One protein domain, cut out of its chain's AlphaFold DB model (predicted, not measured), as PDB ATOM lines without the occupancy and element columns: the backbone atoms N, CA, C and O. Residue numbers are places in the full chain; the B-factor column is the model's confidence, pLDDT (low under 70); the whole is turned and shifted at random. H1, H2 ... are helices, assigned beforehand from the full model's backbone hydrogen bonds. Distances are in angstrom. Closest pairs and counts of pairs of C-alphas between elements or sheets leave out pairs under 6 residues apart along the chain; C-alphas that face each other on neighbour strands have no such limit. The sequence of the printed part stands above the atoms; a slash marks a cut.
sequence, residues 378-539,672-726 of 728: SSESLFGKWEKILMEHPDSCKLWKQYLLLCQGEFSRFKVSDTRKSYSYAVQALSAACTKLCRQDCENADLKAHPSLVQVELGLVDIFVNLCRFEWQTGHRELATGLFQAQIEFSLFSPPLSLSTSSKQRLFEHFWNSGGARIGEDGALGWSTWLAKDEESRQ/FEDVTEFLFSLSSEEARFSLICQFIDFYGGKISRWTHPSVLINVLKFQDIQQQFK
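What this domain is: This is residues 378 to 539 and 672 to 726 of the 728 residues of an uncharacterized protein of Aegilops tauschii subsp. strangulata (UniProt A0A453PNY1). Look first for a bundle of five helices, H2, H3, H4, H5 and H9, side by side and up and down, each running against the one before it in the chain; H4 is in its middle, beside H3, the longest helix. H1 folds against H2 at one end of the longest axis, H6 and H7 lie toward the other end, and the turn at residues 442 to 448, of which 442 and 443 belong to H3, sticks out. The printed part has 217 residues with eleven named helices, H1 to H11 along the chain, and no named strand: the class is all helix. It is compact, with a radius of gyration of the C-alphas of 18.1 A and spans of 61 by 46 by 40 A.

Where its parts are: Find C-alpha 416 at (-8.259, 5.360, -17.865); from there H3 runs 41.0 A to residue 443. H4, residues 451 to 473, comes back over 32.5 A, and H5, residues 477 to 492, covers 22.2 A. Before them look for H1, residues 379 to 392, starting at (-16.971, 19.895, -13.040), and H2, residues 397 to 409. After them come H6, residues 501 to 513, and H7, residues 527 to 539. Beyond the cut are H8, residues 673 to 676, H9, residues 685 to 698, H10, residues 709 to 712, and H11, residues 718 to 724, which ends at (18.818, -2.088, -10.759).

How they stand to each other: Start at the hub, H4, which touches H2, H3, H5 and H9. It forms a hairpin with H3, a shallow tilt of 19 degrees, opposite ways; their closest C-alphas, of Cys 434 and Leu 453, are 6.1 A apart. With H9 it runs the same way at 21 degrees, closest at the C-alphas of Leu 458 and Ala 687, 5.0 A. H1 and H2, also a hairpin, only just touch, with 3 pairs of C-alphas within 8 A, the closest being Leu 390 and Leu 399, 6.9 A. H8 touches H5 at the C-alphas of Val 675 and Leu 483, 5.7 A. H6 and H7 touch, about perpendicular at 74 degrees, closest at the C-alphas of Phe 511 and Trp 527, 6.8 A. H10 touches H9 at the C-alphas of Pro 709 and Glu 686, 6.2 A; H11 is close to H9 but not clearly touching. Every O i to N i+4 pair is within hydrogen-bond range in H2, H3, H4, H5, H7, H9 and H11, against 9 of 10 in H1 and 8 of 9 in H6; H8 and H10 are too short for such a pair.

The domain as a whole: The two C-alphas farthest apart, of Ser 378 and Gln 539, are 62.8 A apart. Residues 540 to 671 are not printed, and C-alphas 539 and 672 stand 26.3 A apart across the cut. The link from H6 to H7 is long, 13 residues. Look for pLDDT under 70 at residues 441 to 450 and 703 to 717.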
ATOM      1  N   SER A 378     -19.168  24.127 -11.834       88.75
ATOM      2  CA  SER A 378     -19.451  22.715 -12.146       88.75
ATOM      3  C   SER A 378     -18.226  22.009 -12.729       88.75
ATOM      4  O   SER A 378     -17.448  22.627 -13.455       88.75
ATOM      5  N   SER A 379     -18.096  20.696 -12.523       88.25
ATOM      6  CA  SER A 379     -16.971  19.895 -13.040       88.25
ATOM      7  C   SER A 379     -16.840  19.885 -14.572       88.25
ATOM      8  O   SER A 379     -15.803  19.493 -15.098       88.25
ATOM      9  N   GLU A 380     -17.857  20.321 -15.316       88.38
ATOM     10  CA  GLU A 380     -17.747  20.598 -16.753       88.38
ATOM     11  C   GLU A 380     -17.052  21.947 -17.001       88.38
ATOM     12  O   GLU A 380     -15.966  21.993 -17.580       88.38
ATOM     13  N   SER A 381     -17.628  23.034 -16.475       92.25
ATOM     14  CA  SER A 381     -17.102  24.399 -16.631       92.25
ATOM     15  C   SER A 381     -15.726  24.620 -15.985       92.25
ATOM     16  O   SER A 381     -14.960  25.461 -16.452       92.25
ATOM     17  N   LEU A 382     -15.381  23.847 -14.951       93.25
ATOM     18  CA  LEU A 382     -14.065  23.847 -14.318       93.25
ATOM     19  C   LEU A 382     -12.978  23.326 -15.268       93.25
ATOM     20  O   LEU A 382     -11.957  23.989 -15.436       93.25
ATOM     21  N   PHE A 383     -13.190  22.172 -15.908       92.25
ATOM     22  CA  PHE A 383     -12.189  21.564 -16.795       92.25
ATOM     23  C   PHE A 383     -11.924  22.448 -18.018       92.25
ATOM     24  O   PHE A 383     -10.766  22.725 -18.299       92.25
ATOM     25  N   GLY A 384     -12.960  23.016 -18.648       93.94
ATOM     26  CA  GLY A 384     -12.771  23.948 -19.772       93.94
ATOM     27  C   GLY A 384     -11.955  25.205 -19.416       93.94
ATOM     28  O   GLY A 384     -11.294  25.789 -20.275       93.94
ATOM     29  N   LYS A 385     -11.936  25.614 -18.136       94.56
ATOM     30  CA  LYS A 385     -11.055  26.688 -17.640       94.56
ATOM     31  C   LYS A 385      -9.615  26.225 -17.415       94.56
ATOM     32  O   LYS A 385      -8.701  26.991 -17.710       94.56
ATOM     33  N   TRP A 386      -9.412  25.002 -16.918       95.88
ATOM     34  CA  TRP A 386      -8.082  24.385 -16.842       95.88
ATOM     35  C   TRP A 386      -7.482  24.210 -18.238       95.88
ATOM     36  O   TRP A 386      -6.377  24.678 -18.477       95.88
ATOM     37  N   GLU A 387      -8.232  23.619 -19.168       95.06
ATOM     38  CA  GLU A 387      -7.843  23.423 -20.569       95.06
ATOM     39  C   GLU A 387      -7.458  24.755 -21.231       95.06
ATOM     40  O   GLU A 387      -6.384  24.858 -21.819       95.06
ATOM     41  N   LYS A 388      -8.265  25.816 -21.057       95.44
ATOM     42  CA  LYS A 388      -7.929  27.159 -21.560       95.44
ATOM     43  C   LYS A 388      -6.593  27.676 -21.011       95.44
ATOM     44  O   LYS A 388      -5.766  28.142 -21.787       95.44
ATOM     45  N   ILE A 389      -6.377  27.599 -19.696       95.00
ATOM     46  CA  ILE A 389      -5.154  28.118 -19.061       95.00
ATOM     47  C   ILE A 389      -3.925  27.256 -19.406       95.00
ATOM     48  O   ILE A 389      -2.835  27.797 -19.564       95.00
ATOM     49  N   LEU A 390      -4.084  25.946 -19.613       95.12
ATOM     50  CA  LEU A 390      -3.016  25.064 -20.105       95.12
ATOM     51  C   LEU A 390      -2.641  25.341 -21.569       95.12
ATOM     52  O   LEU A 390      -1.473  25.231 -21.926       95.12
ATOM     53  N   MET A 391      -3.600  25.747 -22.407       93.75
ATOM     54  CA  MET A 391      -3.322  26.212 -23.772       93.75
ATOM     55  C   MET A 391      -2.607  27.574 -23.804       93.75
ATOM     56  O   MET A 391      -1.904  27.870 -24.768       93.75
ATOM     57  N   GLU A 392      -2.770  28.393 -22.762       93.12
ATOM     58  CA  GLU A 392      -2.079  29.680 -22.596       93.12
ATOM     59  C   GLU A 392      -0.679  29.508 -21.963       93.12
ATOM     60  O   GLU A 392       0.251  30.208 -22.360       93.12
ATOM     61  N   HIS A 393      -0.497  28.526 -21.067       92.50
ATOM     62  CA  HIS A 393       0.757  28.240 -20.346       92.50
ATOM     63  C   HIS A 393       1.193  26.755 -20.461       92.50
ATOM     64  O   HIS A 393       1.272  26.046 -19.449       92.50
ATOM     65  N   PRO A 394       1.479  26.250 -21.680       92.06
ATOM     66  CA  PRO A 394       1.738  24.827 -21.936       92.06
ATOM     67  C   PRO A 394       3.052  24.300 -21.338       92.06
ATOM     68  O   PRO A 394       3.230  23.087 -21.242       92.06
ATOM     69  N   ASP A 395       3.962  25.191 -20.945       90.81
ATOM     70  CA  ASP A 395       5.264  24.918 -20.327       90.81
ATOM     71  C   ASP A 395       5.216  24.793 -18.790       90.81
ATOM     72  O   ASP A 395       6.180  24.327 -18.176       90.81
ATOM     73  N   SER A 396       4.094  25.140 -18.144       93.31
ATOM     74  CA  SER A 396       3.955  25.037 -16.687       93.31
ATOM     75  C   SER A 396       3.751  23.593 -16.217       93.31
ATOM     76  O   SER A 396       2.635  23.064 -16.131       93.31
ATOM     77  N   CYS A 397       4.844  22.966 -15.787       93.12
ATOM     78  CA  CYS A 397       4.819  21.653 -15.141       93.12
ATOM     79  C   CYS A 397       3.926  21.618 -13.883       93.12
ATOM     80  O   CYS A 397       3.411  20.555 -13.531       93.12
ATOM     81  N   LYS A 398       3.722  22.747 -13.183       93.25
ATOM     82  CA  LYS A 398       2.835  22.802 -12.006       93.25
ATOM     83  C   LYS A 398       1.358  22.758 -12.392       93.25
ATOM     84  O   LYS A 398       0.606  22.015 -11.759       93.25
ATOM     85  N   LEU A 399       0.946  23.523 -13.409       95.56
ATOM     86  CA  LEU A 399      -0.433  23.511 -13.902       95.56
ATOM     87  C   LEU A 399      -0.798  22.110 -14.408       95.56
ATOM     88  O   LEU A 399      -1.793  21.548 -13.948       95.56
ATOM     89  N   TRP A 400       0.058  21.487 -15.227       97.00
ATOM     90  CA  TRP A 400      -0.141  20.109 -15.694       97.00
ATOM     91  C   TRP A 400      -0.272  19.098 -14.547       97.00
ATOM     92  O   TRP A 400      -1.240  18.340 -14.514       97.00
ATOM     93  N   LYS A 401       0.634  19.108 -13.556       95.31
ATOM     94  CA  LYS A 401       0.550  18.204 -12.389       95.31
ATOM     95  C   LYS A 401      -0.764  18.350 -11.618       95.31
ATOM     96  O   LYS A 401      -1.323  17.355 -11.166       95.31
ATOM     97  N   GLN A 402      -1.257  19.575 -11.434       95.44
ATOM     98  CA  GLN A 402      -2.499  19.816 -10.691       95.44
ATOM     99  C   GLN A 402      -3.750  19.479 -11.520       95.44
ATOM    100  O   GLN A 402      -4.723  18.988 -10.952       95.44
ATOM    101  N   TYR A 403      -3.704  19.649 -12.845       95.69
ATOM    102  CA  TYR A 403      -4.755  19.191 -13.756       95.69
ATOM    103  C   TYR A 403      -4.863  17.660 -13.801       95.69
ATOM    104  O   TYR A 403      -5.950  17.115 -13.645       95.69
ATOM    105  N   LEU A 404      -3.738  16.949 -13.920       95.50
ATOM    106  CA  LEU A 404      -3.714  15.480 -13.945       95.50
ATOM    107  C   LEU A 404      -4.269  14.872 -12.642       95.50
ATOM    108  O   LEU A 404      -5.032  13.907 -12.687       95.50
ATOM    109  N   LEU A 405      -3.978  15.490 -11.491       94.19
ATOM    110  CA  LEU A 405      -4.587  15.128 -10.204       94.19
ATOM    111  C   LEU A 405      -6.101  15.413 -10.154       94.19
ATOM    112  O   LEU A 405      -6.840  14.645  -9.541       94.19
ATOM    113  N   LEU A 406      -6.587  16.473 -10.811       93.06
ATOM    114  CA  LEU A 406      -8.027  16.742 -10.937       93.06
ATOM    115  C   LEU A 406      -8.722  15.691 -11.820       93.06
ATOM    116  O   LEU A 406      -9.790  15.204 -11.450       93.06
ATOM    117  N   CYS A 407      -8.098  15.283 -12.931       91.94
ATOM    118  CA  CYS A 407      -8.596  14.207 -13.793       91.94
ATOM    119  C   CYS A 407      -8.732  12.867 -13.049       91.94
ATOM    120  O   CYS A 407      -9.660  12.116 -13.331       91.94
ATOM    121  N   GLN A 408      -7.831  12.573 -12.105       91.38
ATOM    122  CA  GLN A 408      -7.887  11.371 -11.259       91.38
ATOM    123  C   GLN A 408      -8.884  11.493 -10.093       91.38
ATOM    124  O   GLN A 408      -9.462  10.493  -9.676       91.38
ATOM    125  N   GLY A 409      -9.093  12.701  -9.554       90.38
ATOM    126  CA  GLY A 409      -9.976  12.932  -8.405       90.38
ATOM    127  C   GLY A 409     -11.473  13.011  -8.734       90.38
ATOM    128  O   GLY A 409     -12.307  12.726  -7.873       90.38
ATOM    129  N   GLU A 410     -11.840  13.399  -9.959       88.31
ATOM    130  CA  GLU A 410     -13.238  13.567 -10.375       88.31
ATOM    131  C   GLU A 410     -13.869  12.233 -10.817       88.31
ATOM    132  O   GLU A 410     -13.969  11.921 -12.006       88.31
ATOM    133  N   PHE A 411     -14.329  11.445  -9.839       84.81
ATOM    134  CA  PHE A 411     -14.954  10.129 -10.047       84.81
ATOM    135  C   PHE A 411     -16.097  10.133 -11.079       84.81
ATOM    136  O   PHE A 411     -16.310   9.128 -11.750       84.81
ATOM    137  N   SER A 412     -16.823  11.246 -11.254       87.44
ATOM    138  CA  SER A 412     -17.909  11.322 -12.247       87.44
ATOM    139  C   SER A 412     -17.430  11.399 -13.704       87.44
ATOM    140  O   SER A 412     -18.208  11.118 -14.617       87.44
ATOM    141  N   ARG A 413     -16.161  11.770 -13.934       84.81
ATOM    142  CA  ARG A 413     -15.541  11.900 -15.265       84.81
ATOM    143  C   ARG A 413     -14.377  10.933 -15.498       84.81
ATOM    144  O   ARG A 413     -13.956  10.788 -16.645       84.81
ATOM    145  N   PHE A 414     -13.850  10.306 -14.446       92.00
ATOM    146  CA  PHE A 414     -12.663   9.459 -14.514       92.00
ATOM    147  C   PHE A 414     -12.825   8.282 -15.492       92.00
ATOM    148  O   PHE A 414     -13.727   7.455 -15.355       92.00
ATOM    149  N   LYS A 415     -11.894   8.177 -16.447       93.56
ATOM    150  CA  LYS A 415     -11.674   6.992 -17.286       93.56
ATOM    151  C   LYS A 415     -10.191   6.858 -17.585       93.56
ATOM    152  O   LYS A 415      -9.554   7.851 -17.936       93.56
ATOM    153  N   VAL A 416      -9.677   5.628 -17.578       94.12
ATOM    154  CA  VAL A 416      -8.259   5.360 -17.865       94.12
ATOM    155  C   VAL A 416      -7.845   5.910 -19.232       94.12
ATOM    156  O   VAL A 416      -6.850   6.622 -19.320       94.12
ATOM    157  N   SER A 417      -8.660   5.703 -20.272       94.62
ATOM    158  CA  SER A 417      -8.409   6.219 -21.628       94.62
ATOM    159  C   SER A 417      -8.247   7.738 -21.700       94.62
ATOM    160  O   SER A 417      -7.466   8.244 -22.501       94.62
ATOM    161  N   ASP A 418      -9.009   8.478 -20.898       94.00
ATOM    162  CA  ASP A 418      -9.130   9.930 -21.022       94.00
ATOM    163  C   ASP A 418      -8.118  10.628 -20.090       94.00
ATOM    164  O   ASP A 418      -7.547  11.664 -20.441       94.00
ATOM    165  N   THR A 419      -7.767   9.990 -18.966       95.12
ATOM    166  CA  THR A 419      -6.585  10.333 -18.163       95.12
ATOM    167  C   THR A 419      -5.283  10.055 -18.927       95.12
ATOM    168  O   THR A 419      -4.409  10.917 -18.943       95.12
ATOM    169  N   ARG A 420      -5.166   8.919 -19.633       95.75
ATOM    170  CA  ARG A 420      -3.990   8.560 -20.452       95.75
ATOM    171  C   ARG A 420      -3.734   9.577 -21.578       95.75
ATOM    172  O   ARG A 420      -2.616  10.065 -21.703       95.75
ATOM    173  N   LYS A 421      -4.780  10.018 -22.294       95.88
ATOM    174  CA  LYS A 421      -4.701  11.151 -23.252       95.88
ATOM    175  C   LYS A 421      -4.291  12.467 -22.586       95.88
ATOM    176  O   LYS A 421      -3.510  13.230 -23.138       95.88
ATOM    177  N   SER A 422      -4.794  12.740 -21.377       95.75
ATOM    178  CA  SER A 422      -4.394  13.939 -20.623       95.75
ATOM    179  C   SER A 422      -2.893  13.926 -20.298       95.75
ATOM    180  O   SER A 422      -2.251  14.975 -20.344       95.75
ATOM    181  N   TYR A 423      -2.316  12.749 -20.021       97.38
ATOM    182  CA  TYR A 423      -0.871  12.576 -19.867       97.38
ATOM    183  C   TYR A 423      -0.102  12.752 -21.183       97.38
ATOM    184  O   TYR A 423       0.934  13.417 -21.160       97.38
ATOM    185  N   SER A 424      -0.573  12.222 -22.321       96.62
ATOM    186  CA  SER A 424       0.152  12.408 -23.588       96.62
ATOM    187  C   SER A 424       0.125  13.863 -24.055       96.62
ATOM    188  O   SER A 424       1.170  14.381 -24.444       96.62
ATOM    189  N   TYR A 425      -0.986  14.586 -23.880       97.00
ATOM    190  CA  TYR A 425      -1.016  16.040 -24.094       97.00
ATOM    191  C   TYR A 425      -0.032  16.794 -23.182       97.00
ATOM    192  O   TYR A 425       0.674  17.680 -23.663       97.00
ATOM    193  N   ALA A 426       0.081  16.417 -21.902       97.50
ATOM    194  CA  ALA A 426       1.047  17.022 -20.980       97.50
ATOM    195  C   ALA A 426       2.504  16.778 -21.420       97.50
ATOM    196  O   ALA A 426       3.311  17.708 -21.461       97.50
ATOM    197  N   VAL A 427       2.840  15.539 -21.791       96.69
ATOM    198  CA  VAL A 427       4.183  15.165 -22.266       96.69
ATOM    199  C   VAL A 427       4.518  15.855 -23.592       96.69
ATOM    200  O   VAL A 427       5.626  16.372 -23.750       96.69
ATOM    201  N   GLN A 428       3.572  15.942 -24.528       95.38
ATOM    202  CA  GLN A 428       3.757  16.618 -25.817       95.38
ATOM    203  C   GLN A 428       3.939  18.135 -25.649       95.38
ATOM    204  O   GLN A 428       4.858  18.707 -26.235       95.38
ATOM    205  N   ALA A 429       3.135  18.787 -24.803       96.12
ATOM    206  CA  ALA A 429       3.251  20.219 -24.518       96.12
ATOM    207  C   ALA A 429       4.610  20.578 -23.886       96.12
ATOM    208  O   ALA A 429       5.316  21.471 -24.365       96.12
ATOM    209  N   LEU A 430       5.022  19.831 -22.857       95.44
ATOM    210  CA  LEU A 430       6.274  20.075 -22.139       95.44
ATOM    211  C   LEU A 430       7.517  19.696 -22.956       95.44
ATOM    212  O   LEU A 430       8.509  20.424 -22.934       95.44
ATOM    213  N   SER A 431       7.483  18.607 -23.728       94.19
ATOM    214  CA  SER A 431       8.602  18.240 -24.612       94.19
ATOM    215  C   SER A 431       8.752  19.205 -25.797       94.19
ATOM    216  O   SER A 431       9.880  19.498 -26.209       94.19
ATOM    217  N   ALA A 432       7.656  19.792 -26.292       93.25
ATOM    218  CA  ALA A 432       7.702  20.906 -27.238       93.25
ATOM    219  C   ALA A 432       8.314  22.172 -26.605       93.25
ATOM    220  O   ALA A 432       9.137  22.832 -27.247       93.25
ATOM    221  N   ALA A 433       7.995  22.478 -25.341       92.25
ATOM    222  CA  ALA A 433       8.616  23.574 -24.594       92.25
ATOM    223  C   ALA A 433      10.130  23.358 -24.388       92.25
ATOM    224  O   ALA A 433      10.918  24.251 -24.702       92.25
ATOM    225  N   CYS A 434      10.558  22.157 -23.980       91.31
ATOM    226  CA  CYS A 434      11.979  21.796 -23.894       91.31
ATOM    227  C   CYS A 434      12.668  21.935 -25.261       91.31
ATOM    228  O   CYS A 434      13.711  22.570 -25.373       91.31
ATOM    229  N   THR A 435      12.048  21.431 -26.336       89.31
ATOM    230  CA  THR A 435      12.581  21.537 -27.707       89.31
ATOM    231  C   THR A 435      12.723  22.993 -28.174       89.31
ATOM    232  O   THR A 435      13.664  23.315 -28.900       89.31
ATOM    233  N   LYS A 436      11.808  23.882 -27.766       89.25
ATOM    234  CA  LYS A 436      11.872  25.327 -28.034       89.25
ATOM    235  C   LYS A 436      13.046  25.974 -27.291       89.25
ATOM    236  O   LYS A 436      13.820  26.680 -27.932       89.25
ATOM    237  N   LEU A 437      13.205  25.691 -25.995       86.56
ATOM    238  CA  LEU A 437      14.308  26.205 -25.173       86.56
ATOM    239  C   LEU A 437      15.672  25.721 -25.693       86.56
ATOM    240  O   LEU A 437      16.504  26.548 -26.046       86.56
ATOM    241  N   CYS A 438      15.850  24.413 -25.912       82.81
ATOM    242  CA  CYS A 438      17.076  23.834 -26.481       82.81
ATOM    243  C   CYS A 438      17.530  24.513 -27.789       82.81
ATOM    244  O   CYS A 438      18.725  24.639 -28.042       82.81
ATOM    245  N   ARG A 439      16.592  24.953 -28.643       82.25
ATOM    246  CA  ARG A 439      16.920  25.674 -29.887       82.25
ATOM    247  C   ARG A 439      17.368  27.112 -29.630       82.25
ATOM    248  O   ARG A 439      18.282  27.573 -30.303       82.25
ATOM    249  N   GLN A 440      16.749  27.795 -28.670       77.81
ATOM    250  CA  GLN A 440      17.137  29.149 -28.261       77.81
ATOM    251  C   GLN A 440      18.531  29.150 -27.613       77.81
ATOM    252  O   GLN A 440      19.331  30.043 -27.893       77.81
ATOM    253  N   ASP A 441      18.856  28.113 -26.843       62.59
ATOM    254  CA  ASP A 441      20.177  27.915 -26.238       62.59
ATOM    255  C   ASP A 441      21.264  27.710 -27.315       62.59
ATOM    256  O   ASP A 441      22.324  28.334 -27.262       62.59
ATOM    257  N   CYS A 442      20.990  26.911 -28.358       60.06
ATOM    258  CA  CYS A 442      21.915  26.704 -29.483       60.06
ATOM    259  C   CYS A 442      22.240  27.979 -30.286       60.06
ATOM    260  O   CYS A 442      23.303  28.047 -30.904       60.06
ATOM    261  N   GLU A 443      21.355  28.979 -30.295       59.56
ATOM    262  CA  GLU A 443      21.601  30.278 -30.942       59.56
ATOM    263  C   GLU A 443      22.386  31.251 -30.038       59.56
ATOM    264  O   GLU A 443      22.974  32.212 -30.532       59.56
ATOM    265  N   ASN A 444      22.447  30.988 -28.726       56.50
ATOM    266  CA  ASN A 444      23.056  31.850 -27.708       56.50
ATOM    267  C   ASN A 444      24.180  31.111 -26.959       56.50
ATOM    268  O   ASN A 444      24.164  30.997 -25.737       56.50
ATOM    269  N   ALA A 445      25.177  30.628 -27.708       48.41
ATOM    270  CA  ALA A 445      26.235  29.705 -27.265       48.41
ATOM    271  C   ALA A 445      27.177  30.188 -26.129       48.41
ATOM    272  O   ALA A 445      28.160  29.513 -25.828       48.41
ATOM    273  N   ASP A 446      26.902  31.335 -25.506       43.84
ATOM    274  CA  ASP A 446      27.721  31.956 -24.462       43.84
ATOM    275  C   ASP A 446      26.892  32.200 -23.185       43.84
ATOM    276  O   ASP A 446      26.677  33.334 -22.762       43.84
ATOM    277  N   LEU A 447      26.390  31.115 -22.576       45.16
ATOM    278  CA  LEU A 447      26.015  31.022 -21.155       45.16
ATOM    279  C   LEU A 447      25.854  29.548 -20.723       45.16
ATOM    280  O   LEU A 447      25.701  28.644 -21.540       45.16
ATOM    281  N   LYS A 448      25.945  29.284 -19.414       51.44
ATOM    282  CA  LYS A 448      25.808  27.927 -18.846       51.44
ATOM    283  C   LYS A 448      24.340  27.505 -18.805       51.44
ATOM    284  O   LYS A 448      23.503  28.355 -18.519       51.44
ATOM    285  N   ALA A 449      24.097  26.200 -18.990       53.00
ATOM    286  CA  ALA A 449      22.801  25.506 -18.931       53.00
ATOM    287  C   ALA A 449      21.717  26.291 -18.173       53.00
ATOM    288  O   ALA A 449      21.769  26.428 -16.946       53.00
ATOM    289  N   HIS A 450      20.763  26.847 -18.922       62.41
ATOM    290  CA  HIS A 450      19.782  27.767 -18.368       62.41
ATOM    291  C   HIS A 450      18.860  27.031 -17.376       62.41
ATOM    292  O   HIS A 450      18.248  26.027 -17.750       62.41
ATOM    293  N   PRO A 451      18.710  27.516 -16.121       75.56
ATOM    294  CA  PRO A 451      17.913  26.826 -15.101       75.56
ATOM    295  C   PRO A 451      16.457  26.554 -15.502       75.56
ATOM    296  O   PRO A 451      15.856  25.613 -14.996       75.56
ATOM    297  N   SER A 452      15.905  27.342 -16.431       84.12
ATOM    298  CA  SER A 452      14.578  27.150 -17.022       84.12
ATOM    299  C   SER A 452      14.440  25.816 -17.762       84.12
ATOM    300  O   SER A 452      13.504  25.076 -17.472       84.12
ATOM    301  N   LEU A 453      15.363  25.470 -18.671       89.88
ATOM    302  CA  LEU A 453      15.311  24.200 -19.407       89.88
ATOM    303  C   LEU A 453      15.379  23.013 -18.440       89.88
ATOM    304  O   LEU A 453      14.540  22.118 -18.499       89.88
ATOM    305  N   VAL A 454      16.331  23.049 -17.503       90.50
ATOM    306  CA  VAL A 454      16.507  21.996 -16.492       90.50
ATOM    307  C   VAL A 454      15.253  21.854 -15.618       90.50
ATOM    308  O   VAL A 454      14.821  20.740 -15.334       90.50
ATOM    309  N   GLN A 455      14.616  22.963 -15.229       91.12
ATOM    310  CA  GLN A 455      13.378  22.953 -14.444       91.12
ATOM    311  C   GLN A 455      12.188  22.346 -15.209       91.12
ATOM    312  O   GLN A 455      11.413  21.591 -14.614       91.12
ATOM    313  N   VAL A 456      12.033  22.642 -16.505       92.62
ATOM    314  CA  VAL A 456      10.959  22.054 -17.329       92.62
ATOM    315  C   VAL A 456      11.225  20.565 -17.572       92.62
ATOM    316  O   VAL A 456      10.318  19.760 -17.375       92.62
ATOM    317  N   GLU A 457      12.461  20.168 -17.888       94.44
ATOM    318  CA  GLU A 457      12.824  18.755 -18.068       94.44
ATOM    319  C   GLU A 457      12.643  17.923 -16.788       94.44
ATOM    320  O   GLU A 457      12.102  16.819 -16.850       94.44
ATOM    321  N   LEU A 458      13.009  18.452 -15.614       94.50
ATOM    322  CA  LEU A 458      12.723  17.807 -14.326       94.50
ATOM    323  C   LEU A 458      11.212  17.658 -14.092       94.50
ATOM    324  O   LEU A 458      10.744  16.590 -13.706       94.50
ATOM    325  N   GLY A 459      10.426  18.703 -14.370       95.00
ATOM    326  CA  GLY A 459       8.971  18.651 -14.226       95.00
ATOM    327  C   GLY A 459       8.277  17.693 -15.206       95.00
ATOM    328  O   GLY A 459       7.255  17.105 -14.844       95.00
ATOM    329  N   LEU A 460       8.851  17.502 -16.397       96.62
ATOM    330  CA  LEU A 460       8.436  16.516 -17.398       96.62
ATOM    331  C   LEU A 460       8.766  15.082 -16.951       96.62
ATOM    332  O   LEU A 460       7.894  14.218 -17.024       96.62
ATOM    333  N   VAL A 461       9.965  14.836 -16.405       97.12
ATOM    334  CA  VAL A 461      10.316  13.543 -15.782       97.12
ATOM    335  C   VAL A 461       9.342  13.198 -14.657       97.12
ATOM    336  O   VAL A 461       8.809  12.091 -14.642       97.12
ATOM    337  N   ASP A 462       9.025  14.146 -13.772       96.62
ATOM    338  CA  ASP A 462       8.042  13.918 -12.710       96.62
ATOM    339  C   ASP A 462       6.656  13.546 -13.276       96.62
ATOM    340  O   ASP A 462       5.967  12.692 -12.720       96.62
ATOM    341  N   ILE A 463       6.202  14.176 -14.367       97.56
ATOM    342  CA  ILE A 463       4.910  13.849 -15.000       97.56
ATOM    343  C   ILE A 463       4.942  12.454 -15.633       97.56
ATOM    344  O   ILE A 463       3.988  11.697 -15.459       97.56
ATOM    345  N   PHE A 464       6.044  12.077 -16.277       98.00
ATOM    346  CA  PHE A 464       6.256  10.739 -16.825       98.00
ATOM    347  C   PHE A 464       6.291   9.646 -15.739       98.00
ATOM    348  O   PHE A 464       5.674   8.592 -15.887       98.00
ATOM    349  N   VAL A 465       6.933   9.901 -14.596       96.94
ATOM    350  CA  VAL A 465       6.928   8.972 -13.450       96.94
ATOM    351  C   VAL A 465       5.529   8.871 -12.830       96.94
ATOM    352  O   VAL A 465       5.104   7.786 -12.432       96.94
ATOM    353  N   ASN A 466       4.769   9.971 -12.799       96.94
ATOM    354  CA  ASN A 466       3.365   9.942 -12.389       96.94
ATOM    355  C   ASN A 466       2.475   9.172 -13.384       96.94
ATOM    356  O   ASN A 466       1.552   8.502 -12.931       96.94
ATOM    357  N   LEU A 467       2.754   9.206 -14.695       97.44
ATOM    358  CA  LEU A 467       2.104   8.334 -15.684       97.44
ATOM    359  C   LEU A 467       2.410   6.861 -15.392       97.44
ATOM    360  O   LEU A 467       1.483   6.072 -15.248       97.44
ATOM    361  N   CYS A 468       3.680   6.490 -15.224       97.06
ATOM    362  CA  CYS A 468       4.053   5.106 -14.912       97.06
ATOM    363  C   CYS A 468       3.381   4.622 -13.611       97.06
ATOM    364  O   CYS A 468       2.923   3.485 -13.522       97.06
ATOM    365  N   ARG A 469       3.245   5.507 -12.611       95.81
ATOM    366  CA  ARG A 469       2.535   5.213 -11.355       95.81
ATOM    367  C   ARG A 469       1.029   5.055 -11.566       95.81
ATOM    368  O   ARG A 469       0.431   4.195 -10.931       95.81
ATOM    369  N   PHE A 470       0.434   5.846 -12.454       96.19
ATOM    370  CA  PHE A 470      -0.974   5.754 -12.833       96.19
ATOM    371  C   PHE A 470      -1.295   4.461 -13.603       96.19
ATOM    372  O   PHE A 470      -2.269   3.778 -13.282       96.19
ATOM    373  N   GLU A 471      -0.457   4.077 -14.566       95.12
ATOM    374  CA  GLU A 471      -0.615   2.821 -15.311       95.12
ATOM    375  C   GLU A 471      -0.484   1.609 -14.375       95.12
ATOM    376  O   GLU A 471      -1.373   0.758 -14.332       95.12
ATOM    377  N   TRP A 472       0.522   1.602 -13.494       92.50
ATOM    378  CA  TRP A 472       0.677   0.585 -12.447       92.50
ATOM    379  C   TRP A 472      -0.525   0.521 -11.488       92.50
ATOM    380  O   TRP A 472      -1.014  -0.562 -11.173       92.50
ATOM    381  N   GLN A 473      -1.046   1.670 -11.040       91.94
ATOM    382  CA  GLN A 473      -2.225   1.752 -10.161       91.94
ATOM    383  C   GLN A 473      -3.539   1.336 -10.837       91.94
ATOM    384  O   GLN A 473      -4.498   1.016 -10.139       91.94
ATOM    385  N   THR A 474      -3.593   1.328 -12.170       91.62
ATOM    386  CA  THR A 474      -4.746   0.846 -12.950       91.62
ATOM    387  C   THR A 474      -4.585  -0.604 -13.424       91.62
ATOM    388  O   THR A 474      -5.448  -1.097 -14.142       91.62
ATOM    389  N   GLY A 475      -3.521  -1.296 -12.992       88.75
ATOM    390  CA  GLY A 475      -3.249  -2.709 -13.281       88.75
ATOM    391  C   GLY A 475      -2.258  -2.957 -14.423       88.75
ATOM    392  O   GLY A 475      -1.768  -4.070 -14.565       88.75
ATOM    393  N   HIS A 476      -1.894  -1.931 -15.196       90.62
ATOM    394  CA  HIS A 476      -1.010  -2.032 -16.360       90.62
ATOM    395  C   HIS A 476       0.476  -1.973 -15.939       90.62
ATOM    396  O   HIS A 476       1.209  -1.040 -16.286       90.62
ATOM    397  N   ARG A 477       0.928  -2.946 -15.136       89.62
ATOM    398  CA  ARG A 477       2.291  -2.982 -14.560       89.62
ATOM    399  C   ARG A 477       3.354  -3.106 -15.650       89.62
ATOM    400  O   ARG A 477       4.309  -2.339 -15.667       89.62
ATOM    401  N   GLU A 478       3.138  -4.002 -16.602       91.38
ATOM    402  CA  GLU A 478       3.997  -4.249 -17.755       91.38
ATOM    403  C   GLU A 478       4.094  -3.013 -18.650       91.38
ATOM    404  O   GLU A 478       5.182  -2.690 -19.116       91.38
ATOM    405  N   LEU A 479       2.999  -2.265 -18.831       93.06
ATOM    406  CA  LEU A 479       3.025  -0.993 -19.557       93.06
ATOM    407  C   LEU A 479       3.877   0.048 -18.822       93.06
ATOM    408  O   LEU A 479       4.689   0.714 -19.454       93.06
ATOM    409  N   ALA A 480       3.762   0.159 -17.495       94.88
ATOM    410  CA  ALA A 480       4.625   1.040 -16.706       94.88
ATOM    411  C   ALA A 480       6.111   0.639 -16.815       94.88
ATOM    412  O   ALA A 480       6.970   1.500 -17.016       94.88
ATOM    413  N   THR A 481       6.425  -0.659 -16.757       93.06
ATOM    414  CA  THR A 481       7.778  -1.189 -16.993       93.06
ATOM    415  C   THR A 481       8.271  -0.880 -18.410       93.06
ATOM    416  O   THR A 481       9.381  -0.377 -18.579       93.06
ATOM    417  N   GLY A 482       7.441  -1.123 -19.428       94.44
ATOM    418  CA  GLY A 482       7.744  -0.882 -20.838       94.44
ATOM    419  C   GLY A 482       7.957   0.599 -21.152       94.44
ATOM    420  O   GLY A 482       8.908   0.938 -21.853       94.44
ATOM    421  N   LEU A 483       7.157   1.492 -20.562       96.50
ATOM    422  CA  LEU A 483       7.365   2.942 -20.611       96.50
ATOM    423  C   LEU A 483       8.737   3.314 -20.037       96.50
ATOM    424  O   LEU A 483       9.494   4.028 -20.697       96.50
ATOM    425  N   PHE A 484       9.098   2.812 -18.848       95.62
ATOM    426  CA  PHE A 484      10.422   3.052 -18.259       95.62
ATOM    427  C   PHE A 484      11.558   2.534 -19.151       95.62
ATOM    428  O   PHE A 484      12.496   3.287 -19.413       95.62
ATOM    429  N   GLN A 485      11.471   1.299 -19.661       93.88
ATOM    430  CA  GLN A 485      12.451   0.751 -20.608       93.88
ATOM    431  C   GLN A 485      12.591   1.655 -21.841       93.88
ATOM    432  O   GLN A 485      13.704   2.047 -22.197       93.88
ATOM    433  N   ALA A 486      11.468   2.025 -22.465       95.50
ATOM    434  CA  ALA A 486      11.444   2.822 -23.683       95.50
ATOM    435  C   ALA A 486      12.063   4.209 -23.468       95.50
ATOM    436  O   ALA A 486      12.954   4.616 -24.211       95.50
ATOM    437  N   GLN A 487      11.641   4.918 -22.421       95.94
ATOM    438  CA  GLN A 487      12.083   6.281 -22.142       95.94
ATOM    439  C   GLN A 487      13.547   6.343 -21.668       95.94
ATOM    440  O   GLN A 487      14.258   7.297 -21.999       95.94
ATOM    441  N   ILE A 488      14.033   5.324 -20.948       93.19
ATOM    442  CA  ILE A 488      15.449   5.210 -20.563       93.19
ATOM    443  C   ILE A 488      16.321   4.944 -21.799       93.19
ATOM    444  O   ILE A 488      17.282   5.682 -22.024       93.19
ATOM    445  N   GLU A 489      15.974   3.968 -22.642       93.19
ATOM    446  CA  GLU A 489      16.693   3.693 -23.899       93.19
ATOM    447  C   GLU A 489      16.700   4.922 -24.825       93.19
ATOM    448  O   GLU A 489      17.750   5.338 -25.325       93.19
ATOM    449  N   PHE A 490      15.543   5.572 -24.993       93.12
ATOM    450  CA  PHE A 490      15.368   6.725 -25.875       93.12
ATOM    451  C   PHE A 490      16.109   7.984 -25.396       93.12
ATOM    452  O   PHE A 490      16.601   8.744 -26.236       93.12
ATOM    453  N   SER A 491      16.231   8.234 -24.085       91.25
ATOM    454  CA  SER A 491      16.936   9.422 -23.562       91.25
ATOM    455  C   SER A 491      18.412   9.204 -23.220       91.25
ATOM    456  O   SER A 491      19.193  10.141 -23.386       91.25
ATOM    457  N   LEU A 492      18.812   8.022 -22.734       88.62
ATOM    458  CA  LEU A 492      20.171   7.782 -22.220       88.62
ATOM    459  C   LEU A 492      21.044   6.985 -23.197       88.62
ATOM    460  O   LEU A 492      22.232   7.274 -23.312       88.62
ATOM    461  N   PHE A 493      20.467   6.020 -23.920       88.31
ATOM    462  CA  PHE A 493      21.210   5.093 -24.787       88.31
ATOM    463  C   PHE A 493      21.014   5.354 -26.287       88.31
ATOM    464  O   PHE A 493      21.436   4.546 -27.115       88.31
ATOM    465  N   SER A 494      20.447   6.512 -26.633       86.69
ATOM    466  CA  SER A 494      20.299   7.017 -28.003       86.69
ATOM    467  C   SER A 494      21.622   7.030 -28.781       86.69
ATOM    468  O   SER A 494      22.624   7.522 -28.260       86.69
ATOM    469  N   PRO A 495      21.634   6.601 -30.061       86.19
ATOM    470  CA  PRO A 495      22.743   6.861 -30.974       86.19
ATOM    471  C   PRO A 495      23.126   8.355 -30.981       86.19
ATOM    472  O   PRO A 495      22.219   9.199 -30.966       86.19
ATOM    473  N   PRO A 496      24.426   8.710 -31.050       80.88
ATOM    474  CA  PRO A 496      24.908  10.094 -31.074       80.88
ATOM    475  C   PRO A 496      24.745  10.730 -32.469       80.88
ATOM    476  O   PRO A 496      25.689  11.250 -33.060       80.88
ATOM    477  N   LEU A 497      23.533  10.651 -33.020       82.44
ATOM    478  CA  LEU A 497      23.168  11.131 -34.349       82.44
ATOM    479  C   LEU A 497      22.313  12.397 -34.227       82.44
ATOM    480  O   LEU A 497      21.323  12.420 -33.493       82.44
ATOM    481  N   SER A 498      22.656  13.444 -34.978       79.88
ATOM    482  CA  SER A 498      21.914  14.712 -35.018       79.88
ATOM    483  C   SER A 498      20.619  14.580 -35.837       79.88
ATOM    484  O   SER A 498      20.524  15.052 -36.970       79.88
ATOM    485  N   LEU A 499      19.635  13.876 -35.276       81.31
ATOM    486  CA  LEU A 499      18.353  13.560 -35.908       81.31
ATOM    487  C   LEU A 499      17.247  14.548 -35.509       81.31
ATOM    488  O   LEU A 499      17.248  15.101 -34.411       81.31
ATOM    489  N   SER A 500      16.247  14.716 -36.381       85.44
ATOM    490  CA  SER A 500      14.972  15.331 -35.980       85.44
ATOM    491  C   SER A 500      14.211  14.407 -35.019       85.44
ATOM    492  O   SER A 500      14.392  13.190 -35.080       85.44
ATOM    493  N   THR A 501      13.315  14.944 -34.183       85.62
ATOM    494  CA  THR A 501      12.509  14.147 -33.236       85.62
ATOM    495  C   THR A 501      11.787  12.987 -33.928       85.62
ATOM    496  O   THR A 501      11.912  11.844 -33.500       85.62
ATOM    497  N   SER A 502      11.136  13.248 -35.066       88.44
ATOM    498  CA  SER A 502      10.422  12.227 -35.847       88.44
ATOM    499  C   SER A 502      11.358  11.229 -36.540       88.44
ATOM    500  O   SER A 502      11.012  10.061 -36.695       88.44
ATOM    501  N   SER A 503      12.562  11.654 -36.943       89.75
ATOM    502  CA  SER A 503      13.598  10.740 -37.453       89.75
ATOM    503  C   SER A 503      14.126   9.822 -36.348       89.75
ATOM    504  O   SER A 503      14.350   8.641 -36.588       89.75
ATOM    505  N   LYS A 504      14.295  10.361 -35.133       91.25
ATOM    506  CA  LYS A 504      14.726   9.618 -33.948       91.25
ATOM    507  C   LYS A 504      13.663   8.602 -33.510       91.25
ATOM    508  O   LYS A 504      14.023   7.468 -33.225       91.25
ATOM    509  N   GLN A 505      12.380   8.978 -33.518       92.06
ATOM    510  CA  GLN A 505      11.263   8.067 -33.231       92.06
ATOM    511  C   GLN A 505      11.233   6.876 -34.200       92.06
ATOM    512  O   GLN A 505      11.258   5.747 -33.734       92.06
ATOM    513  N   ARG A 506      11.310   7.094 -35.522       92.94
ATOM    514  CA  ARG A 506      11.337   5.994 -36.518       92.94
ATOM    515  C   ARG A 506      12.544   5.059 -36.387       92.94
ATOM    516  O   ARG A 506      12.449   3.867 -36.657       92.94
ATOM    517  N   LEU A 507      13.702   5.587 -35.986       92.06
ATOM    518  CA  LEU A 507      14.894   4.769 -35.734       92.06
ATOM    519  C   LEU A 507      14.788   3.977 -34.415       92.06
ATOM    520  O   LEU A 507      15.416   2.930 -34.268       92.06
ATOM    521  N   PHE A 508      14.001   4.477 -33.460       94.06
ATOM    522  CA  PHE A 508      13.689   3.785 -32.213       94.06
ATOM    523  C   PHE A 508      12.611   2.713 -32.406       94.06
ATOM    524  O   PHE A 508      12.751   1.622 -31.876       94.06
ATOM    525  N   GLU A 509      11.591   2.986 -33.218       94.75
ATOM    526  CA  GLU A 509      10.563   2.043 -33.680       94.75
ATOM    527  C   GLU A 509      11.191   0.780 -34.292       94.75
ATOM    528  O   GLU A 509      10.866  -0.336 -33.889       94.75
ATOM    529  N   HIS A 510      12.188   0.949 -35.173       92.38
ATOM    530  CA  HIS A 510      12.970  -0.164 -35.725       92.38
ATOM    531  C   HIS A 510      13.648  -1.009 -34.632       92.38
ATOM    532  O   HIS A 510      13.574  -2.234 -34.664       92.38
ATOM    533  N   PHE A 511      14.261  -0.374 -33.626       92.31
ATOM    534  CA  PHE A 511      14.850  -1.078 -32.480       92.31
ATOM    535  C   PHE A 511      13.788  -1.774 -31.616       92.31
ATOM    536  O   PHE A 511      13.954  -2.946 -31.279       92.31
ATOM    537  N   TRP A 512      12.686  -1.096 -31.292       92.31
ATOM    538  CA  TRP A 512      11.615  -1.613 -30.438       92.31
ATOM    539  C   TRP A 512      10.979  -2.880 -31.017       92.31
ATOM    540  O   TRP A 512      10.721  -3.828 -30.268       92.31
ATOM    541  N   ASN A 513      10.815  -2.906 -32.343       91.12
ATOM    542  CA  ASN A 513      10.187  -3.986 -33.103       91.12
ATOM    543  C   ASN A 513      11.190  -5.056 -33.590       91.12
ATOM    544  O   ASN A 513      10.778  -6.107 -34.069       91.12
ATOM    545  N   SER A 514      12.504  -4.840 -33.438       86.69
ATOM    546  CA  SER A 514      13.561  -5.772 -33.888       86.69
ATOM    547  C   SER A 514      13.632  -7.107 -33.131       86.69
ATOM    548  O   SER A 514      14.421  -7.982 -33.485       86.69
ATOM    549  N   GLY A 515      12.907  -7.241 -32.018       81.00
ATOM    550  CA  GLY A 515      13.105  -8.326 -31.055       81.00
ATOM    551  C   GLY A 515      14.384  -8.196 -30.211       81.00
ATOM    552  O   GLY A 515      14.610  -9.024 -29.332       81.00
ATOM    553  N   GLY A 516      15.195  -7.146 -30.399       83.81
ATOM    554  CA  GLY A 516      16.389  -6.867 -29.600       83.81
ATOM    555  C   GLY A 516      16.094  -6.714 -28.102       83.81
ATOM    556  O   GLY A 516      15.030  -6.226 -27.709       83.81
ATOM    557  N   ALA A 517      17.036  -7.151 -27.262       87.19
ATOM    558  CA  ALA A 517      16.902  -7.098 -25.808       87.19
ATOM    559  C   ALA A 517      16.975  -5.645 -25.290       87.19
ATOM    560  O   ALA A 517      17.955  -4.935 -25.538       87.19
ATOM    561  N   ARG A 518      15.920  -5.222 -24.588       90.38
ATOM    562  CA  ARG A 518      15.730  -3.893 -23.977       90.38
ATOM    563  C   ARG A 518      16.357  -3.876 -22.581       90.38
ATOM    564  O   ARG A 518      16.467  -4.921 -21.940       90.38
ATOM    565  N   ILE A 519      16.737  -2.700 -22.081       87.50
ATOM    566  CA  ILE A 519      17.301  -2.562 -20.730       87.50
ATOM    567  C   ILE A 519      16.491  -3.309 -19.647       87.50
ATOM    568  O   ILE A 519      15.261  -3.316 -19.638       87.50
ATOM    569  N   GLY A 520      17.219  -3.988 -18.763       84.62
ATOM    570  CA  GLY A 520      16.728  -4.924 -17.749       84.62
ATOM    571  C   GLY A 520      16.739  -6.396 -18.166       84.62
ATOM    572  O   GLY A 520      16.996  -7.269 -17.336       84.62
ATOM    573  N   GLU A 521      16.565  -6.690 -19.453       87.69
ATOM    574  CA  GLU A 521      16.477  -8.061 -19.968       87.69
ATOM    575  C   GLU A 521      17.851  -8.713 -20.180       87.69
ATOM    576  O   GLU A 521      18.864  -8.039 -20.392       87.69
ATOM    577  N   ASP A 522      17.911 -10.045 -20.171       82.50
ATOM    578  CA  ASP A 522      19.157 -10.759 -20.446       82.50
ATOM    579  C   ASP A 522      19.642 -10.575 -21.891       82.50
ATOM    580  O   ASP A 522      18.894 -10.696 -22.856       82.50
ATOM    581  N   GLY A 523      20.935 -10.266 -22.030       81.50
ATOM    582  CA  GLY A 523      21.566  -9.959 -23.316       81.50
ATOM    583  C   GLY A 523      21.415  -8.511 -23.799       81.50
ATOM    584  O   GLY A 523      21.962  -8.187 -24.852       81.50
ATOM    585  N   ALA A 524      20.734  -7.633 -23.052       86.62
ATOM    586  CA  ALA A 524      20.578  -6.223 -23.416       86.62
ATOM    587  C   ALA A 524      21.923  -5.468 -23.498       86.62
ATOM    588  O   ALA A 524      22.856  -5.732 -22.735       86.62
ATOM    589  N   LEU A 525      22.016  -4.521 -24.440       83.25
ATOM    590  CA  LEU A 525      23.243  -3.759 -24.755       83.25
ATOM    591  C   LEU A 525      23.035  -2.234 -24.832       83.25
ATOM    592  O   LEU A 525      24.007  -1.492 -24.980       83.25
ATOM    593  N   GLY A 526      21.785  -1.771 -24.777       86.19
ATOM    594  CA  GLY A 526      21.395  -0.395 -25.066       86.19
ATOM    595  C   GLY A 526      21.254  -0.117 -26.568       86.19
ATOM    596  O   GLY A 526      22.042  -0.603 -27.387       86.19
ATOM    597  N   TRP A 527      20.260   0.696 -26.931       90.69
ATOM    598  CA  TRP A 527      19.843   0.977 -28.314       90.69
ATOM    599  C   TRP A 527      20.997   1.361 -29.260       90.69
ATOM    600  O   TRP A 527      21.114   0.809 -30.354       90.69
ATOM    601  N   SER A 528      21.892   2.260 -28.843       88.19
ATOM    602  CA  SER A 528      23.065   2.679 -29.634       88.19
ATOM    603  C   SER A 528      24.049   1.549 -29.940       88.19
ATOM    604  O   SER A 528      24.563   1.474 -31.057       88.19
ATOM    605  N   THR A 529      24.294   0.655 -28.981       87.81
ATOM    606  CA  THR A 529      25.200  -0.492 -29.165       87.81
ATOM    607  C   THR A 529      24.540  -1.573 -30.014       87.81
ATOM    608  O   THR A 529      25.210  -2.215 -30.822       87.81
ATOM    609  N   TRP A 530      23.226  -1.756 -29.859       91.25
ATOM    610  CA  TRP A 530      22.436  -2.630 -30.718       91.25
ATOM    611  C   TRP A 530      22.476  -2.160 -32.180       91.25
ATOM    612  O   TRP A 530      22.866  -2.936 -33.046       91.25
ATOM    613  N   LEU A 531      22.193  -0.878 -32.447       89.00
ATOM    614  CA  LEU A 531      22.143  -0.336 -33.811       89.00
ATOM    615  C   LEU A 531      23.498  -0.432 -34.532       89.00
ATOM    616  O   LEU A 531      23.545  -0.691 -35.732       89.00
ATOM    617  N   ALA A 532      24.608  -0.258 -33.806       88.44
ATOM    618  CA  ALA A 532      25.945  -0.440 -34.367       88.44
ATOM    619  C   ALA A 532      26.197  -1.890 -34.824       88.44
ATOM    620  O   ALA A 532      26.782  -2.100 -35.885       88.44
ATOM    621  N   LYS A 533      25.723  -2.882 -34.058       88.69
ATOM    622  CA  LYS A 533      25.836  -4.311 -34.401       88.69
ATOM    623  C   LYS A 533      24.872  -4.743 -35.502       88.69
ATOM    624  O   LYS A 533      25.219  -5.616 -36.293       88.69
ATOM    625  N   ASP A 534      23.676  -4.163 -35.541       87.88
ATOM    626  CA  ASP A 534      22.682  -4.389 -36.592       87.88
ATOM    627  C   ASP A 534      23.236  -3.931 -37.954       87.88
ATOM    628  O   ASP A 534      23.332  -4.718 -38.895       87.88
ATOM    629  N   GLU A 535      23.759  -2.702 -38.017       87.00
ATOM    630  CA  GLU A 535      24.405  -2.159 -39.216       87.00
ATOM    631  C   GLU A 535      25.699  -2.911 -39.588       87.00
ATOM    632  O   GLU A 535      25.917  -3.180 -40.769       87.00
ATOM    633  N   GLU A 536      26.529  -3.323 -38.620       88.69
ATOM    634  CA  GLU A 536      27.692  -4.199 -38.868       88.69
ATOM    635  C   GLU A 536      27.263  -5.545 -39.480       88.69
ATOM    636  O   GLU A 536      27.840  -5.999 -40.470       88.69
ATOM    637  N   SER A 537      26.217  -6.175 -38.939       87.00
ATOM    638  CA  SER A 537      25.680  -7.444 -39.448       87.00
ATOM    639  C   SER A 537      25.146  -7.286 -40.873       87.00
ATOM    640  O   SER A 537      25.476  -8.081 -41.754       87.00
ATOM    641  N   ARG A 538      24.400  -6.206 -41.129       85.81
ATOM    642  CA  ARG A 538      23.860  -5.856 -42.447       85.81
ATOM    643  C   ARG A 538      24.966  -5.579 -43.472       85.81
ATOM    644  O   ARG A 538      24.865  -6.028 -44.613       85.81
ATOM    645  N   GLN A 539      26.041  -4.890 -43.081       83.44
ATOM    646  CA  GLN A 539      27.215  -4.676 -43.937       83.44
ATOM    647  C   GLN A 539      27.946  -5.991 -44.241       83.44
ATOM    648  O   GLN A 539      28.292  -6.234 -45.396       83.44
ATOM    649  N   PHE A 672       4.920  -0.487 -29.972       93.19
ATOM    650  CA  PHE A 672       5.533   0.844 -30.064       93.19
ATOM    651  C   PHE A 672       4.491   1.952 -29.856       93.19
ATOM    652  O   PHE A 672       4.764   2.974 -29.225       93.19
ATOM    653  N   GLU A 673       3.277   1.713 -30.336       93.69
ATOM    654  CA  GLU A 673       2.100   2.570 -30.245       93.69
ATOM    655  C   GLU A 673       1.752   2.918 -28.788       93.69
ATOM    656  O   GLU A 673       1.408   4.064 -28.497       93.69
ATOM    657  N   ASP A 674       1.929   1.970 -27.861       93.12
ATOM    658  CA  ASP A 674       1.644   2.149 -26.432       93.12
ATOM    659  C   ASP A 674       2.611   3.121 -25.731       93.12
ATOM    660  O   ASP A 674       2.259   3.738 -24.724       93.12
ATOM    661  N   VAL A 675       3.837   3.264 -26.252       95.12
ATOM    662  CA  VAL A 675       4.896   4.094 -25.648       95.12
ATOM    663  C   VAL A 675       5.172   5.387 -26.423       95.12
ATOM    664  O   VAL A 675       5.593   6.376 -25.825       95.12
ATOM    665  N   THR A 676       4.923   5.418 -27.736       94.62
ATOM    666  CA  THR A 676       5.389   6.489 -28.639       94.62
ATOM    667  C   THR A 676       4.827   7.878 -28.316       94.62
ATOM    668  O   THR A 676       5.560   8.866 -28.411       94.62
ATOM    669  N   GLU A 677       3.575   7.972 -27.843       93.88
ATOM    670  CA  GLU A 677       2.964   9.245 -27.415       93.88
ATOM    671  C   GLU A 677       3.652   9.877 -26.189       93.88
ATOM    672  O   GLU A 677       3.480  11.075 -25.942       93.88
ATOM    673  N   PHE A 678       4.428   9.090 -25.438       95.88
ATOM    674  CA  PHE A 678       5.062   9.476 -24.177       95.88
ATOM    675  C   PHE A 678       6.590   9.603 -24.266       95.88
ATOM    676  O   PHE A 678       7.225   9.927 -23.263       95.88
ATOM    677  N   LEU A 679       7.194   9.365 -25.438       95.62
ATOM    678  CA  LEU A 679       8.645   9.442 -25.628       95.62
ATOM    679  C   LEU A 679       9.130  10.881 -25.846       95.62
ATOM    680  O   LEU A 679       8.766  11.549 -26.814       95.62
ATOM    681  N   PHE A 680      10.050  11.330 -24.993       94.62
ATOM    682  CA  PHE A 680      10.707  12.639 -25.086       94.62
ATOM    683  C   PHE A 680      12.222  12.505 -24.926       94.62
ATOM    684  O   PHE A 680      12.714  11.608 -24.252       94.62
ATOM    685  N   SER A 681      12.994  13.401 -25.544       92.25
ATOM    686  CA  SER A 681      14.451  13.435 -25.349       92.25
ATOM    687  C   SER A 681      14.822  14.414 -24.241       92.25
ATOM    688  O   SER A 681      14.364  15.551 -24.267       92.25
ATOM    689  N   LEU A 682      15.676  13.978 -23.313       91.50
ATOM    690  CA  LEU A 682      16.270  14.822 -22.275       91.50
ATOM    691  C   LEU A 682      17.647  15.343 -22.701       91.50
ATOM    692  O   LEU A 682      18.530  14.548 -23.041       91.50
ATOM    693  N   SER A 683      17.847  16.657 -22.643       87.56
ATOM    694  CA  SER A 683      19.118  17.331 -22.922       87.56
ATOM    695  C   SER A 683      19.991  17.473 -21.676       87.56
ATOM    696  O   SER A 683      21.202  17.278 -21.770       87.56
ATOM    697  N   SER A 684      19.404  17.803 -20.522       87.94
ATOM    698  CA  SER A 684      20.146  18.049 -19.282       87.94
ATOM    699  C   SER A 684      20.641  16.764 -18.618       87.94
ATOM    700  O   SER A 684      20.008  15.703 -18.662       87.94
ATOM    701  N   GLU A 685      21.791  16.874 -17.957       85.69
ATOM    702  CA  GLU A 685      22.346  15.810 -17.126       85.69
ATOM    703  C   GLU A 685      21.438  15.549 -15.911       85.69
ATOM    704  O   GLU A 685      21.078  14.407 -15.614       85.69
ATOM    705  N   GLU A 686      20.986  16.614 -15.251       88.44
ATOM    706  CA  GLU A 686      20.161  16.570 -14.048       88.44
ATOM    707  C   GLU A 686      18.824  15.847 -14.261       88.44
ATOM    708  O   GLU A 686      18.428  15.047 -13.409       88.44
ATOM    709  N   ALA A 687      18.139  16.061 -15.392       91.12
ATOM    710  CA  ALA A 687      16.883  15.367 -15.674       91.12
ATOM    711  C   ALA A 687      17.093  13.882 -16.005       91.12
ATOM    712  O   ALA A 687      16.320  13.042 -15.543       91.12
ATOM    713  N   ARG A 688      18.167  13.525 -16.730       90.75
ATOM    714  CA  ARG A 688      18.529  12.112 -16.968       90.75
ATOM    715  C   ARG A 688      18.834  11.391 -15.654       90.75
ATOM    716  O   ARG A 688      18.359  10.280 -15.445       90.75
ATOM    717  N   PHE A 689      19.565  12.035 -14.743       87.38
ATOM    718  CA  PHE A 689      19.824  11.502 -13.404       87.38
ATOM    719  C   PHE A 689      18.542  11.381 -12.563       87.38
ATOM    720  O   PHE A 689      18.343  10.360 -11.902       87.38
ATOM    721  N   SER A 690      17.645  12.373 -12.632       91.81
ATOM    722  CA  SER A 690      16.331  12.335 -11.974       91.81
ATOM    723  C   SER A 690      15.483  11.152 -12.451       91.81
ATOM    724  O   SER A 690      14.930  10.437 -11.619       91.81
ATOM    725  N   LEU A 691      15.451  10.880 -13.763       93.69
ATOM    726  CA  LEU A 691      14.722   9.745 -14.343       93.69
ATOM    727  C   LEU A 691      15.206   8.404 -13.771       93.69
ATOM    728  O   LEU A 691      14.381   7.597 -13.349       93.69
ATOM    729  N   ILE A 692      16.526   8.184 -13.691       90.56
ATOM    730  CA  ILE A 692      17.088   6.961 -13.087       90.56
ATOM    731  C   ILE A 692      16.738   6.889 -11.594       90.56
ATOM    732  O   ILE A 692      16.321   5.841 -11.108       90.56
ATOM    733  N   CYS A 693      16.890   7.990 -10.851       88.88
ATOM    734  CA  CYS A 693      16.615   8.005  -9.412       88.88
ATOM    735  C   CYS A 693      15.143   7.712  -9.105       88.88
ATOM    736  O   CYS A 693      14.855   6.918  -8.215       88.88
ATOM    737  N   GLN A 694      14.215   8.310  -9.854       92.38
ATOM    738  CA  GLN A 694      12.784   8.071  -9.676       92.38
ATOM    739  C   GLN A 694      12.362   6.674 -10.143       92.38
ATOM    740  O   GLN A 694      11.490   6.085  -9.514       92.38
ATOM    741  N   PHE A 695      13.005   6.106 -11.168       91.69
ATOM    742  CA  PHE A 695      12.852   4.688 -11.512       91.69
ATOM    743  C   PHE A 695      13.300   3.772 -10.355       91.69
ATOM    744  O   PHE A 695      12.562   2.875  -9.965       91.69
ATOM    745  N   ILE A 696      14.462   4.025  -9.742       87.94
ATOM    746  CA  ILE A 696      14.944   3.227  -8.602       87.94
ATOM    747  C   ILE A 696      13.989   3.348  -7.398       87.94
ATOM    748  O   ILE A 696      13.655   2.335  -6.788       87.94
ATOM    749  N   ASP A 697      13.513   4.555  -7.076       89.62
ATOM    750  CA  ASP A 697      12.542   4.791  -5.992       89.62
ATOM    751  C   ASP A 697      11.179   4.122  -6.261       89.62
ATOM    752  O   ASP A 697      10.565   3.575  -5.345       89.62
ATOM    753  N   PHE A 698      10.733   4.090  -7.523       91.06
ATOM    754  CA  PHE A 698       9.482   3.450  -7.948       91.06
ATOM    755  C   PHE A 698       9.423   1.966  -7.559       91.06
ATOM    756  O   PHE A 698       8.408   1.519  -7.026       91.06
ATOM    757  N   TYR A 699      10.524   1.235  -7.759       86.88
ATOM    758  CA  TYR A 699      10.670  -0.177  -7.375       86.88
ATOM    759  C   TYR A 699      11.211  -0.365  -5.938       86.88
ATOM    760  O   TYR A 699      11.582  -1.466  -5.541       86.88
ATOM    761  N   GLY A 700      11.260   0.695  -5.119       82.56
ATOM    762  CA  GLY A 700      11.687   0.631  -3.712       82.56
ATOM    763  C   GLY A 700      13.199   0.458  -3.493       82.56
ATOM    764  O   GLY A 700      13.638   0.137  -2.380       82.56
ATOM    765  N   GLY A 701      14.009   0.673  -4.531       77.38
ATOM    766  CA  GLY A 701      15.463   0.582  -4.488       77.38
ATOM    767  C   GLY A 701      16.105   1.672  -3.622       77.38
ATOM    768  O   GLY A 701      15.670   2.822  -3.565       77.38
ATOM    769  N   LYS A 702      17.180   1.324  -2.907       70.06
ATOM    770  CA  LYS A 702      17.804   2.224  -1.920       70.06
ATOM    771  C   LYS A 702      18.883   3.101  -2.553       70.06
ATOM    772  O   LYS A 702      20.025   2.675  -2.714       70.06
ATOM    773  N   ILE A 703      18.552   4.371  -2.793       64.44
ATOM    774  CA  ILE A 703      19.450   5.418  -3.324       64.44
ATOM    775  C   ILE A 703      20.459   5.900  -2.246       64.44
ATOM    776  O   ILE A 703      20.645   7.089  -1.990       64.44
ATOM    777  N   SER A 704      21.129   4.978  -1.551       50.84
ATOM    778  CA  SER A 704      22.043   5.318  -0.456       50.84
ATOM    779  C   SER A 704      23.415   5.780  -0.965       50.84
ATOM    780  O   SER A 704      24.194   4.963  -1.448       50.84
ATOM    781  N   ARG A 705      23.748   7.060  -0.725       46.00
ATOM    782  CA  ARG A 705      25.084   7.690  -0.900       46.00
ATOM    783  C   ARG A 705      25.562   7.975  -2.337       46.00
ATOM    784  O   ARG A 705      26.763   8.066  -2.570       46.00
ATOM    785  N   TRP A 706      24.655   8.214  -3.276       49.69
ATOM    786  CA  TRP A 706      25.012   8.671  -4.624       49.69
ATOM    787  C   TRP A 706      25.324  10.189  -4.629       49.69
ATOM    788  O   TRP A 706      24.432  11.014  -4.445       49.69
ATOM    789  N   THR A 707      26.601  10.573  -4.766       47.28
ATOM    790  CA  THR A 707      27.086  11.961  -4.573       47.28
ATOM    791  C   THR A 707      27.320  12.744  -5.875       47.28
ATOM    792  O   THR A 707      28.232  12.401  -6.621       47.28
ATOM    793  N   HIS A 708      26.602  13.866  -6.045       48.78
ATOM    794  CA  HIS A 708      26.684  14.865  -7.138       48.78
ATOM    795  C   HIS A 708      26.360  14.369  -8.571       48.78
ATOM    796  O   HIS A 708      27.102  13.542  -9.091       48.78
ATOM    797  N   PRO A 709      25.353  14.944  -9.277       53.03
ATOM    798  CA  PRO A 709      24.910  14.472 -10.601       53.03
ATOM    799  C   PRO A 709      26.015  14.322 -11.661       53.03
ATOM    800  O   PRO A 709      26.113  13.279 -12.303       53.03
ATOM    801  N   SER A 710      26.893  15.321 -11.794       46.66
ATOM    802  CA  SER A 710      27.936  15.379 -12.834       46.66
ATOM    803  C   SER A 710      29.068  14.355 -12.661       46.66
ATOM    804  O   SER A 710      29.706  13.945 -13.632       46.66
ATOM    805  N   VAL A 711      29.299  13.883 -11.433       46.19
ATOM    806  CA  VAL A 711      30.202  12.747 -11.168       46.19
ATOM    807  C   VAL A 711      29.534  11.430 -11.575       46.19
ATOM    808  O   VAL A 711      30.214  10.452 -11.868       46.19
ATOM    809  N   LEU A 712      28.201  11.396 -11.599       48.12
ATOM    810  CA  LEU A 712      27.421  10.173 -11.475       48.12
ATOM    811  C   LEU A 712      26.850   9.656 -12.792       48.12
ATOM    812  O   LEU A 712      26.767   8.449 -12.969       48.12
ATOM    813  N   ILE A 713      26.553  10.528 -13.751       49.28
ATOM    814  CA  ILE A 713      26.147  10.116 -15.112       49.28
ATOM    815  C   ILE A 713      27.342   9.541 -15.889       49.28
ATOM    816  O   ILE A 713      27.188   8.650 -16.715       49.28
ATOM    817  N   ASN A 714      28.557   9.970 -15.537       46.25
ATOM    818  CA  ASN A 714      29.813   9.369 -15.995       46.25
ATOM    819  C   ASN A 714      30.160   8.040 -15.279       46.25
ATOM    820  O   ASN A 714      31.160   7.405 -15.620       46.25
ATOM    821  N   VAL A 715      29.372   7.623 -14.278       43.81
ATOM    822  CA  VAL A 715      29.625   6.439 -13.434       43.81
ATOM    823  C   VAL A 715      28.509   5.396 -13.520       43.81
ATOM    824  O   VAL A 715      28.842   4.216 -13.537       43.81
ATOM    825  N   LEU A 716      27.236   5.797 -13.633       55.12
ATOM    826  CA  LEU A 716      26.100   4.924 -13.951       55.12
ATOM    827  C   LEU A 716      26.204   4.469 -15.404       55.12
ATOM    828  O   LEU A 716      25.643   5.070 -16.321       55.12
ATOM    829  N   LYS A 717      26.944   3.387 -15.615       66.62
ATOM    830  CA  LYS A 717      27.014   2.724 -16.909       66.62
ATOM    831  C   LYS A 717      25.696   2.004 -17.155       66.62
ATOM    832  O   LYS A 717      24.923   1.735 -16.235       66.62
ATOM    833  N   PHE A 718      25.497   1.588 -18.404       71.12
ATOM    834  CA  PHE A 718      24.429   0.660 -18.777       71.12
ATOM    835  C   PHE A 718      24.319  -0.515 -17.785       71.12
ATOM    836  O   PHE A 718      23.229  -0.851 -17.341       71.12
ATOM    837  N   GLN A 719      25.463  -1.059 -17.355       71.31
ATOM    838  CA  GLN A 719      25.580  -2.163 -16.395       71.31
ATOM    839  C   GLN A 719      24.978  -1.869 -15.008       71.31
ATOM    840  O   GLN A 719      24.378  -2.766 -14.423       71.31
ATOM    841  N   ASP A 720      25.098  -0.647 -14.487       72.38
ATOM    842  CA  ASP A 720      24.572  -0.288 -13.164       72.38
ATOM    843  C   ASP A 720      23.041  -0.170 -13.190       72.38
ATOM    844  O   ASP A 720      22.359  -0.678 -12.300       72.38
ATOM    845  N   ILE A 721      22.490   0.434 -14.251       73.06
ATOM    846  CA  ILE A 721      21.038   0.541 -14.465       73.06
ATOM    847  C   ILE A 721      20.443  -0.848 -14.754       73.06
ATOM    848  O   ILE A 721      19.451  -1.232 -14.138       73.06
ATOM    849  N   GLN A 722      21.106  -1.640 -15.601       75.56
ATOM    850  CA  GLN A 722      20.791  -3.050 -15.855       75.56
ATOM    851  C   GLN A 722      20.777  -3.880 -14.559       75.56
ATOM    852  O   GLN A 722      19.951  -4.778 -14.415       75.56
ATOM    853  N   GLN A 723      21.662  -3.581 -13.600       74.19
ATOM    854  CA  GLN A 723      21.652  -4.234 -12.292       74.19
ATOM    855  C   GLN A 723      20.467  -3.783 -11.424       74.19
ATOM    856  O   GLN A 723      19.923  -4.616 -10.709       74.19
ATOM    857  N   GLN A 724      20.023  -2.520 -11.489       73.69
ATOM    858  CA  GLN A 724      18.818  -2.088 -10.759       73.69
ATOM    859  C   GLN A 724      17.550  -2.775 -11.289       73.69
ATOM    860  O   GLN A 724      16.767  -3.275 -10.488       73.69
ATOM    861  N   PHE A 725      17.398  -2.915 -12.611       73.12
ATOM    862  CA  PHE A 725      16.324  -3.720 -13.223       73.12
ATOM    863  C   PHE A 725      16.366  -5.222 -12.858       73.12
ATOM    864  O   PHE A 725      15.395  -5.923 -13.105       73.12
ATOM    865  N   LYS A 726      17.481  -5.724 -12.305       72.25
ATOM    866  CA  LYS A 726      17.649  -7.105 -11.804       72.25
ATOM    867  C   LYS A 726      17.645  -7.198 -10.265       72.25
ATOM    868  O   LYS A 726      17.991  -8.242  -9.711       72.25
TER     869      LYS A 726